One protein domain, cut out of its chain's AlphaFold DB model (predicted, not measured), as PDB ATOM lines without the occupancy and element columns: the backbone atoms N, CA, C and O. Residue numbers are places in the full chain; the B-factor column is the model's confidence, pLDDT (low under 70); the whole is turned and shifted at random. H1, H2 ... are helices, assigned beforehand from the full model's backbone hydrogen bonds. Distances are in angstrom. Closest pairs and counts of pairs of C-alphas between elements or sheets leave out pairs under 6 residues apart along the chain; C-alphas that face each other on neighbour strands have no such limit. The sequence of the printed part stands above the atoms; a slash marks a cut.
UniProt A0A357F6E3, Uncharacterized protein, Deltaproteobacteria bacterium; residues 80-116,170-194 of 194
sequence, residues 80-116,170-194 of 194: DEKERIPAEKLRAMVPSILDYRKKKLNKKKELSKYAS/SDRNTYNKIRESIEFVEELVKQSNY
ATOM      1  N   ASP A  80     101.115 -16.256  24.991       62.94
ATOM      2  CA  ASP A  80     102.299 -16.224  25.849       62.94
ATOM      3  C   ASP A  80     103.131 -15.004  25.402       62.94
ATOM      4  O   ASP A  80     103.543 -14.946  24.245       62.94
ATOM      5  N   GLU A  81     103.351 -14.011  26.276       58.41
ATOM      6  CA  GLU A  81     104.039 -12.731  25.969       58.41
ATOM      7  C   GLU A  81     105.504 -12.905  25.527       58.41
ATOM      8  O   GLU A  81     106.227 -11.940  25.277       58.41
ATOM      9  N   LYS A  82     105.980 -14.147  25.437       67.19
ATOM     10  CA  LYS A  82     107.321 -14.465  24.970       67.19
ATOM     11  C   LYS A  82     107.410 -14.128  23.492       67.19
ATOM     12  O   LYS A  82     106.682 -14.674  22.665       67.19
ATOM     13  N   GLU A  83     108.349 -13.246  23.182       69.31
ATOM     14  CA  GLU A  83     108.663 -12.803  21.833       69.31
ATOM     15  C   GLU A  83     108.840 -14.018  20.906       69.31
ATOM     16  O   GLU A  83     109.772 -14.818  21.041       69.31
ATOM     17  N   ARG A  84     107.880 -14.216  19.996       68.94
ATOM     18  CA  ARG A  84     107.887 -15.365  19.092       68.94
ATOM     19  C   ARG A  84     109.030 -15.177  18.103       68.94
ATOM     20  O   ARG A  84     108.999 -14.269  17.279       68.94
ATOM     21  N   ILE A  85     110.043 -16.040  18.176       78.31
ATOM     22  CA  ILE A  85     111.157 -16.007  17.226       78.31
ATOM     23  C   ILE A  85     110.596 -16.343  15.834       78.31
ATOM     24  O   ILE A  85     110.012 -17.418  15.669       78.31
ATOM     25  N   PRO A  86     110.746 -15.458  14.832       84.12
ATOM     26  CA  PRO A  86     110.251 -15.731  13.491       84.12
ATOM     27  C   PRO A  86     110.991 -16.927  12.887       84.12
ATOM     28  O   PRO A  86     112.192 -17.107  13.111       84.12
ATOM     29  N   ALA A  87     110.282 -17.738  12.098       83.12
ATOM     30  CA  ALA A  87     110.816 -18.977  11.526       83.12
ATOM     31  C   ALA A  87     112.088 -18.745  10.688       83.12
ATOM     32  O   ALA A  87     113.008 -19.561  10.681       83.12
ATOM     33  N   GLU A  88     112.195 -17.582  10.052       83.38
ATOM     34  CA  GLU A  88     113.367 -17.187   9.277       83.38
ATOM     35  C   GLU A  88     114.614 -16.963  10.148       83.38
ATOM     36  O   GLU A  88     115.714 -17.383   9.790       83.38
ATOM     37  N   LYS A  89     114.441 -16.417  11.359       85.44
ATOM     38  CA  LYS A  89     115.522 -16.267  12.346       85.44
ATOM     39  C   LYS A  89     115.949 -17.617  12.931       85.44
ATOM     40  O   LYS A  89     117.116 -17.774  13.290       85.44
ATOM     41  N   LEU A  90     115.055 -18.612  12.967       83.88
ATOM     42  CA  LEU A  90     115.397 -19.975  13.392       83.88
ATOM     43  C   LEU A  90     116.381 -20.651  12.430       83.88
ATOM     44  O   LEU A  90     117.267 -21.362  12.895       83.88
ATOM     45  N   ARG A  91     116.310 -20.383  11.117       81.31
ATOM     46  CA  ARG A  91     117.255 -20.953  10.132       81.31
ATOM     47  C   ARG A  91     118.714 -20.631  10.453       81.31
ATOM     48  O   ARG A  91     119.571 -21.491  10.288       81.31
ATOM     49  N   ALA A  92     118.988 -19.425  10.948       82.94
ATOM     50  CA  ALA A  92     120.335 -19.003  11.333       82.94
ATOM     51  C   ALA A  92     120.819 -19.629  12.656       82.94
ATOM     52  O   ALA A  92     122.018 -19.655  12.924       82.94
ATOM     53  N   MET A  93     119.899 -20.121  13.492       84.00
ATOM     54  CA  MET A  93     120.207 -20.736  14.788       84.00
ATOM     55  C   MET A  93     120.407 -22.253  14.696       84.00
ATOM     56  O   MET A  93     121.043 -22.837  15.577       84.00
ATOM     57  N   VAL A  94     119.870 -22.904  13.658       83.75
ATOM     58  CA  VAL A  94     120.014 -24.352  13.480       83.75
ATOM     59  C   VAL A  94     121.470 -24.692  13.138       83.75
ATOM     60  O   VAL A  94     122.022 -24.163  12.171       83.75
ATOM     61  N   PRO A  95     122.120 -25.590  13.901       76.44
ATOM     62  CA  PRO A  95     123.493 -25.983  13.623       76.44
ATOM     63  C   PRO A  95     123.589 -26.716  12.283       76.44
ATOM     64  O   PRO A  95     122.855 -27.670  12.025       76.44
ATOM     65  N   SER A  96     124.552 -26.326  11.446       80.56
ATOM     66  CA  SER A  96     124.783 -27.026  10.186       80.56
ATOM     67  C   SER A  96     125.479 -28.374  10.411       80.56
ATOM     68  O   SER A  96     126.327 -28.550  11.295       80.56
ATOM     69  N   ILE A  97     125.170 -29.344   9.548       80.12
ATOM     70  CA  ILE A  97     125.843 -30.652   9.535       80.12
ATOM     71  C   ILE A  97     127.358 -30.489   9.322       80.12
ATOM     72  O   ILE A  97     128.162 -31.239   9.886       80.12
ATOM     73  N   LEU A  98     127.765 -29.508   8.511       81.25
ATOM     74  CA  LEU A  98     129.174 -29.226   8.239       81.25
ATOM     75  C   LEU A  98     129.890 -28.685   9.475       81.25
ATOM     76  O   LEU A  98     131.005 -29.124   9.762       81.25
ATOM     77  N   ASP A  99     129.253 -27.804  10.240       82.69
ATOM     78  CA  ASP A  99     129.834 -27.256  11.468       82.69
ATOM     79  C   ASP A  99     129.961 -28.324  12.550       82.69
ATOM     80  O   ASP A  99     130.997 -28.407  13.217       82.69
ATOM     81  N   TYR A 100     128.982 -29.231  12.651       78.75
ATOM     82  CA  TYR A 100     129.100 -30.418  13.498       78.75
ATOM     83  C   TYR A 100     130.323 -31.270  13.119       78.75
ATOM     84  O   TYR A 100     131.141 -31.620  13.978       78.75
ATOM     85  N   ARG A 101     130.506 -31.561  11.820       79.38
ATOM     86  CA  ARG A 101     131.667 -32.319  11.319       79.38
ATOM     87  C   ARG A 101     132.987 -31.599  11.607       79.38
ATOM     88  O   ARG A 101     133.919 -32.236  12.096       79.38
ATOM     89  N   LYS A 102     133.072 -30.287  11.362       83.06
ATOM     90  CA  LYS A 102     134.263 -29.468  11.652       83.06
ATOM     91  C   LYS A 102     134.604 -29.478  13.142       83.06
ATOM     92  O   LYS A 102     135.747 -29.754  13.498       83.06
ATOM     93  N   LYS A 103     133.619 -29.271  14.023       79.94
ATOM     94  CA  LYS A 103     133.803 -29.317  15.484       79.94
ATOM     95  C   LYS A 103     134.309 -30.682  15.948       79.94
ATOM     96  O   LYS A 103     135.232 -30.757  16.755       79.94
ATOM     97  N   LYS A 104     133.762 -31.768  15.392       74.38
ATOM     98  CA  LYS A 104     134.219 -33.136  15.673       74.38
ATOM     99  C   LYS A 104     135.665 -33.369  15.227       74.38
ATOM    100  O   LYS A 104     136.444 -33.961  15.972       74.38
ATOM    101  N   LEU A 105     136.033 -32.903  14.033       74.50
ATOM    102  CA  LEU A 105     137.405 -32.987  13.528       74.50
ATOM    103  C   LEU A 105     138.375 -32.175  14.394       74.50
ATOM    104  O   LEU A 105     139.448 -32.670  14.729       74.50
ATOM    105  N   ASN A 106     137.986 -30.972  14.815       69.44
ATOM    106  CA  ASN A 106     138.810 -30.120  15.669       69.44
ATOM    107  C   ASN A 106     138.995 -30.718  17.067       69.44
ATOM    108  O   ASN A 106     140.124 -30.794  17.536       69.44
ATOM    109  N   LYS A 107     137.939 -31.276  17.675       66.94
ATOM    110  CA  LYS A 107     138.046 -32.008  18.948       66.94
ATOM    111  C   LYS A 107     139.029 -33.180  18.851       66.94
ATOM    112  O   LYS A 107     139.817 -33.400  19.766       66.94
ATOM    113  N   LYS A 108     139.034 -33.909  17.726       60.69
ATOM    114  CA  LYS A 108     140.028 -34.967  17.465       60.69
ATOM    115  C   LYS A 108     141.453 -34.413  17.343       60.69
ATOM    116  O   LYS A 108     142.370 -35.028  17.876       60.69
ATOM    117  N   LYS A 109     141.639 -33.267  16.677       59.19
ATOM    118  CA  LYS A 109     142.944 -32.589  16.549       59.19
ATOM    119  C   LYS A 109     143.463 -32.017  17.876       59.19
ATOM    120  O   LYS A 109     144.666 -31.992  18.106       59.19
ATOM    121  N   GLU A 110     142.587 -31.551  18.758       56.25
ATOM    122  CA  GLU A 110     142.980 -31.073  20.090       56.25
ATOM    123  C   GLU A 110     143.372 -32.227  21.010       56.25
ATOM    124  O   GLU A 110     144.410 -32.163  21.663       56.25
ATOM    125  N   LEU A 111     142.612 -33.326  20.978       51.91
ATOM    126  CA  LEU A 111     142.990 -34.573  21.647       51.91
ATOM    127  C   LEU A 111     144.322 -35.125  21.112       51.91
ATOM    128  O   LEU A 111     145.105 -35.678  21.879       51.91
ATOM    129  N   SER A 112     144.621 -34.936  19.820       47.12
ATOM    130  CA  SER A 112     145.883 -35.395  19.232       47.12
ATOM    131  C   SER A 112     147.108 -34.580  19.644       47.12
ATOM    132  O   SER A 112     148.214 -35.029  19.380       47.12
ATOM    133  N   LYS A 113     146.964 -33.422  20.306       47.75
ATOM    134  CA  LYS A 113     148.123 -32.686  20.852       47.75
ATOM    135  C   LYS A 113     148.797 -33.434  22.010       47.75
ATOM    136  O   LYS A 113     149.982 -33.239  22.241       47.75
ATOM    137  N   TYR A 114     148.059 -34.321  22.681       44.84
ATOM    138  CA  TYR A 114     148.574 -35.222  23.717       44.84
ATOM    139  C   TYR A 114     148.758 -36.665  23.217       44.84
ATOM    140  O   TYR A 114     149.219 -37.524  23.968       44.84
ATOM    141  N   ALA A 115     148.417 -36.953  21.955       47.03
ATOM    142  CA  ALA A 115     148.743 -38.223  21.321       47.03
ATOM    143  C   ALA A 115     150.148 -38.098  20.726       47.03
ATOM    144  O   ALA A 115     150.339 -37.505  19.665       47.03
ATOM    145  N   SER A 116     151.121 -38.624  21.468       41.59
ATOM    146  CA  SER A 116     152.515 -38.787  21.060       41.59
ATOM    147  C   SER A 116     152.630 -39.145  19.578       41.59
ATOM    148  O   SER A 116     151.939 -40.050  19.115       41.59
ATOM    149  N   SER A 170     125.978 -42.048  20.284       61.12
ATOM    150  CA  SER A 170     125.671 -40.624  20.490       61.12
ATOM    151  C   SER A 170     125.846 -39.795  19.215       61.12
ATOM    152  O   SER A 170     125.025 -38.926  18.922       61.12
ATOM    153  N   ASP A 171     126.850 -40.118  18.402       63.84
ATOM    154  CA  ASP A 171     127.137 -39.456  17.130       63.84
ATOM    155  C   ASP A 171     126.021 -39.628  16.091       63.84
ATOM    156  O   ASP A 171     125.609 -38.660  15.447       63.84
ATOM    157  N   ARG A 172     125.517 -40.858  15.930       68.62
ATOM    158  CA  ARG A 172     124.441 -41.166  14.976       68.62
ATOM    159  C   ARG A 172     123.140 -40.494  15.403       68.62
ATOM    160  O   ARG A 172     122.449 -39.906  14.577       68.62
ATOM    161  N   ASN A 173     122.867 -40.510  16.706       70.31
ATOM    162  CA  ASN A 173     121.709 -39.838  17.279       70.31
ATOM    163  C   ASN A 173     121.799 -38.316  17.115       70.31
ATOM    164  O   ASN A 173     120.804 -37.677  16.794       70.31
ATOM    165  N   THR A 174     122.984 -37.729  17.291       74.12
ATOM    166  CA  THR A 174     123.181 -36.281  17.132       74.12
ATOM    167  C   THR A 174     123.021 -35.852  15.674       74.12
ATOM    168  O   THR A 174     122.366 -34.850  15.407       74.12
ATOM    169  N   TYR A 175     123.543 -36.630  14.720       76.06
ATOM    170  CA  TYR A 175     123.354 -36.366  13.292       76.06
ATOM    171  C   TYR A 175     121.874 -36.386  12.888       76.06
ATOM    172  O   TYR A 175     121.411 -35.466  12.216       76.06
ATOM    173  N   ASN A 176     121.130 -37.403  13.334       77.50
ATOM    174  CA  ASN A 176     119.700 -37.515  13.043       77.50
ATOM    175  C   ASN A 176     118.918 -36.333  13.626       77.50
ATOM    176  O   ASN A 176     118.154 -35.708  12.903       77.50
ATOM    177  N   LYS A 177     119.202 -35.949  14.878       80.62
ATOM    178  CA  LYS A 177     118.576 -34.785  15.525       80.62
ATOM    179  C   LYS A 177     118.834 -33.474  14.787       80.62
ATOM    180  O   LYS A 177     117.932 -32.653  14.671       80.62
ATOM    181  N   ILE A 178     120.054 -33.266  14.285       81.62
ATOM    182  CA  ILE A 178     120.372 -32.076  13.481       81.62
ATOM    183  C   ILE A 178     119.536 -32.080  12.198       81.62
ATOM    184  O   ILE A 178     118.948 -31.058  11.856       81.62
ATOM    185  N   ARG A 179     119.431 -33.225  11.515       84.00
ATOM    186  CA  ARG A 179     118.632 -33.337  10.290       84.00
ATOM    187  C   ARG A 179     117.149 -33.059  10.546       84.00
ATOM    188  O   ARG A 179     116.582 -32.207   9.874       84.00
ATOM    189  N   GLU A 180     116.574 -33.695  11.564       87.12
ATOM    190  CA  GLU A 180     115.185 -33.475  11.994       87.12
ATOM    191  C   GLU A 180     114.927 -32.000  12.337       87.12
ATOM    192  O   GLU A 180     113.893 -31.446  11.978       87.12
ATOM    193  N   SER A 181     115.887 -31.324  12.980       85.75
ATOM    194  CA  SER A 181     115.750 -29.900  13.307       85.75
ATOM    195  C   SER A 181     115.764 -28.982  12.080       85.75
ATOM    196  O   SER A 181     115.058 -27.976  12.073       85.75
ATOM    197  N   ILE A 182     116.533 -29.325  11.037       88.69
ATOM    198  CA  ILE A 182     116.547 -28.582   9.770       88.69
ATOM    199  C   ILE A 182     115.204 -28.762   9.059       88.69
ATOM    200  O   ILE A 182     114.580 -27.770   8.692       88.69
ATOM    201  N   GLU A 183     114.744 -30.010   8.926       91.62
ATOM    202  CA  GLU A 183     113.463 -30.355   8.291       91.62
ATOM    203  C   GLU A 183     112.299 -29.612   8.967       91.62
ATOM    204  O   GLU A 183     111.507 -28.945   8.301       91.62
ATOM    205  N   PHE A 184     112.259 -29.619  10.301       92.38
ATOM    206  CA  PHE A 184     111.243 -28.911  11.078       92.38
ATOM    207  C   PHE A 184     111.252 -27.391  10.847       92.38
ATOM    208  O   PHE A 184     110.204 -26.775  10.660       92.38
ATOM    209  N   VAL A 185     112.427 -26.753  10.842       90.38
ATOM    210  CA  VAL A 185     112.515 -25.303  10.603       90.38
ATOM    211  C   VAL A 185     112.145 -24.946   9.161       90.38
ATOM    212  O   VAL A 185     111.538 -23.900   8.924       90.38
ATOM    213  N   GLU A 186     112.451 -25.803   8.190       90.56
ATOM    214  CA  GLU A 186     111.988 -25.623   6.813       90.56
ATOM    215  C   GLU A 186     110.464 -25.692   6.699       90.56
ATOM    216  O   GLU A 186     109.880 -24.861   6.001       90.56
ATOM    217  N   GLU A 187     109.819 -26.631   7.394       91.62
ATOM    218  CA  GLU A 187     108.357 -26.715   7.471       91.62
ATOM    219  C   GLU A 187     107.746 -25.459   8.091       91.62
ATOM    220  O   GLU A 187     106.794 -24.911   7.532       91.62
ATOM    221  N   LEU A 188     108.322 -24.948   9.183       87.62
ATOM    222  CA  LEU A 188     107.857 -23.711   9.813       87.62
ATOM    223  C   LEU A 188     107.949 -22.506   8.874       87.62
ATOM    224  O   LEU A 188     107.029 -21.693   8.839       87.62
ATOM    225  N   VAL A 189     109.030 -22.389   8.097       88.31
ATOM    226  CA  VAL A 189     109.158 -21.301   7.117       88.31
ATOM    227  C   VAL A 189     108.177 -21.468   5.958       88.31
ATOM    228  O   VAL A 189     107.622 -20.485   5.481       88.31
ATOM    229  N   LYS A 190     107.915 -22.702   5.508       88.50
ATOM    230  CA  LYS A 190     106.867 -22.943   4.506       88.50
ATOM    231  C   LYS A 190     105.508 -22.496   5.041       88.50
ATOM    232  O   LYS A 190     104.822 -21.761   4.350       88.50
ATOM    233  N   GLN A 191     105.159 -22.877   6.270       83.31
ATOM    234  CA  GLN A 191     103.898 -22.493   6.911       83.31
ATOM    235  C   GLN A 191     103.765 -20.987   7.148       83.31
ATOM    236  O   GLN A 191     102.651 -20.490   7.113       83.31
ATOM    237  N   SER A 192     104.860 -20.260   7.395       78.62
ATOM    238  CA  SER A 192     104.798 -18.804   7.577       78.62
ATOM    239  C   SER A 192     104.635 -18.021   6.275       78.62
ATOM    240  O   SER A 192     104.286 -16.847   6.324       78.62
ATOM    241  N   ASN A 193     104.943 -18.641   5.133       68.69
ATOM    242  CA  ASN A 193     104.875 -18.012   3.813       68.69
ATOM    243  C   ASN A 193     103.527 -18.246   3.098       68.69
ATOM    244  O   ASN A 193     103.358 -17.762   1.979       68.69
ATOM    245  N   TYR A 194     102.609 -18.992   3.722       55.19
ATOM    246  CA  TYR A 194     101.210 -19.174   3.315       55.19
ATOM    247  C   TYR A 194     100.290 -18.404   4.261       55.19
ATOM    248  O   TYR A 194      99.257 -17.900   3.769       55.19
TER     249      TYR A 194
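Overview. This is residues 80 to 116 and 170 to 194 of the 194 residues of an uncharacterized protein of Deltaproteobacteria bacterium (UniProt A0A357F6E3). Picture one long helix, H3, with the short helix H1 side by side with its later part, while H2 continues beyond H1 and leads away from H3 as an arm. Residues 105 to 116 of that arm stick out and make much of the length, and residues 80 to 85 stick out as a tail. The printed part has 62 residues with three named helices, H1, H2 and H3 in chain order, no named strand, and the class is all helix. It is extended, with a radius of gyration of the C-alphas of 16.5 A and spans of 57 by 23 by 17 A.

Arrangement. Start at H1, residues 87 to 93, and compare it with H3, residues 170 to 192: they touch, through residues 182 to 192 alone of H3, and the closest C-alphas, those of Ala 87 and Val 189, are 5.3 A apart. They run opposite ways at a shallow tilt of 28 degrees. A tight link leads to H2, residues 97 to 111, which is apart from H1. H2 and H3 only just touch, with 3 pairs of C-alphas within 8 A, by residue 97 alone of H2 and residues 175 to 179 of H3; the closest, Ile 97 and Ile 178, have C-alphas 6.9 A apart. They run opposite ways at a shallow tilt of 29 degrees. In H2 and H3 every O i to N i+4 pair is within hydrogen-bond range; in H1 1 of 3 is, beside 4 of 4 O i to N i+3 pairs.

Along the chain. Find C-alpha 87 at (110.816, -18.977, 11.526), where H1 begins its 10.1 A. H2 runs 21.4 A from C-alpha 97 to C-alpha 111 at (142.990, -34.573, 21.647). H3 covers 32.8 A and ends at C-alpha 192, (104.798, -18.804, 7.577).

Size, cuts and confidence. The farthest C-alphas, Ser 116 and Tyr 194, are 57.7 A apart. Residues 117 to 169 are not printed, and C-alphas 116 and 170 stand 26.9 A apart across that cut. Look for pLDDT under 70 at residues 80 to 84, 106 to 116, 170 to 172 and 193 to 194.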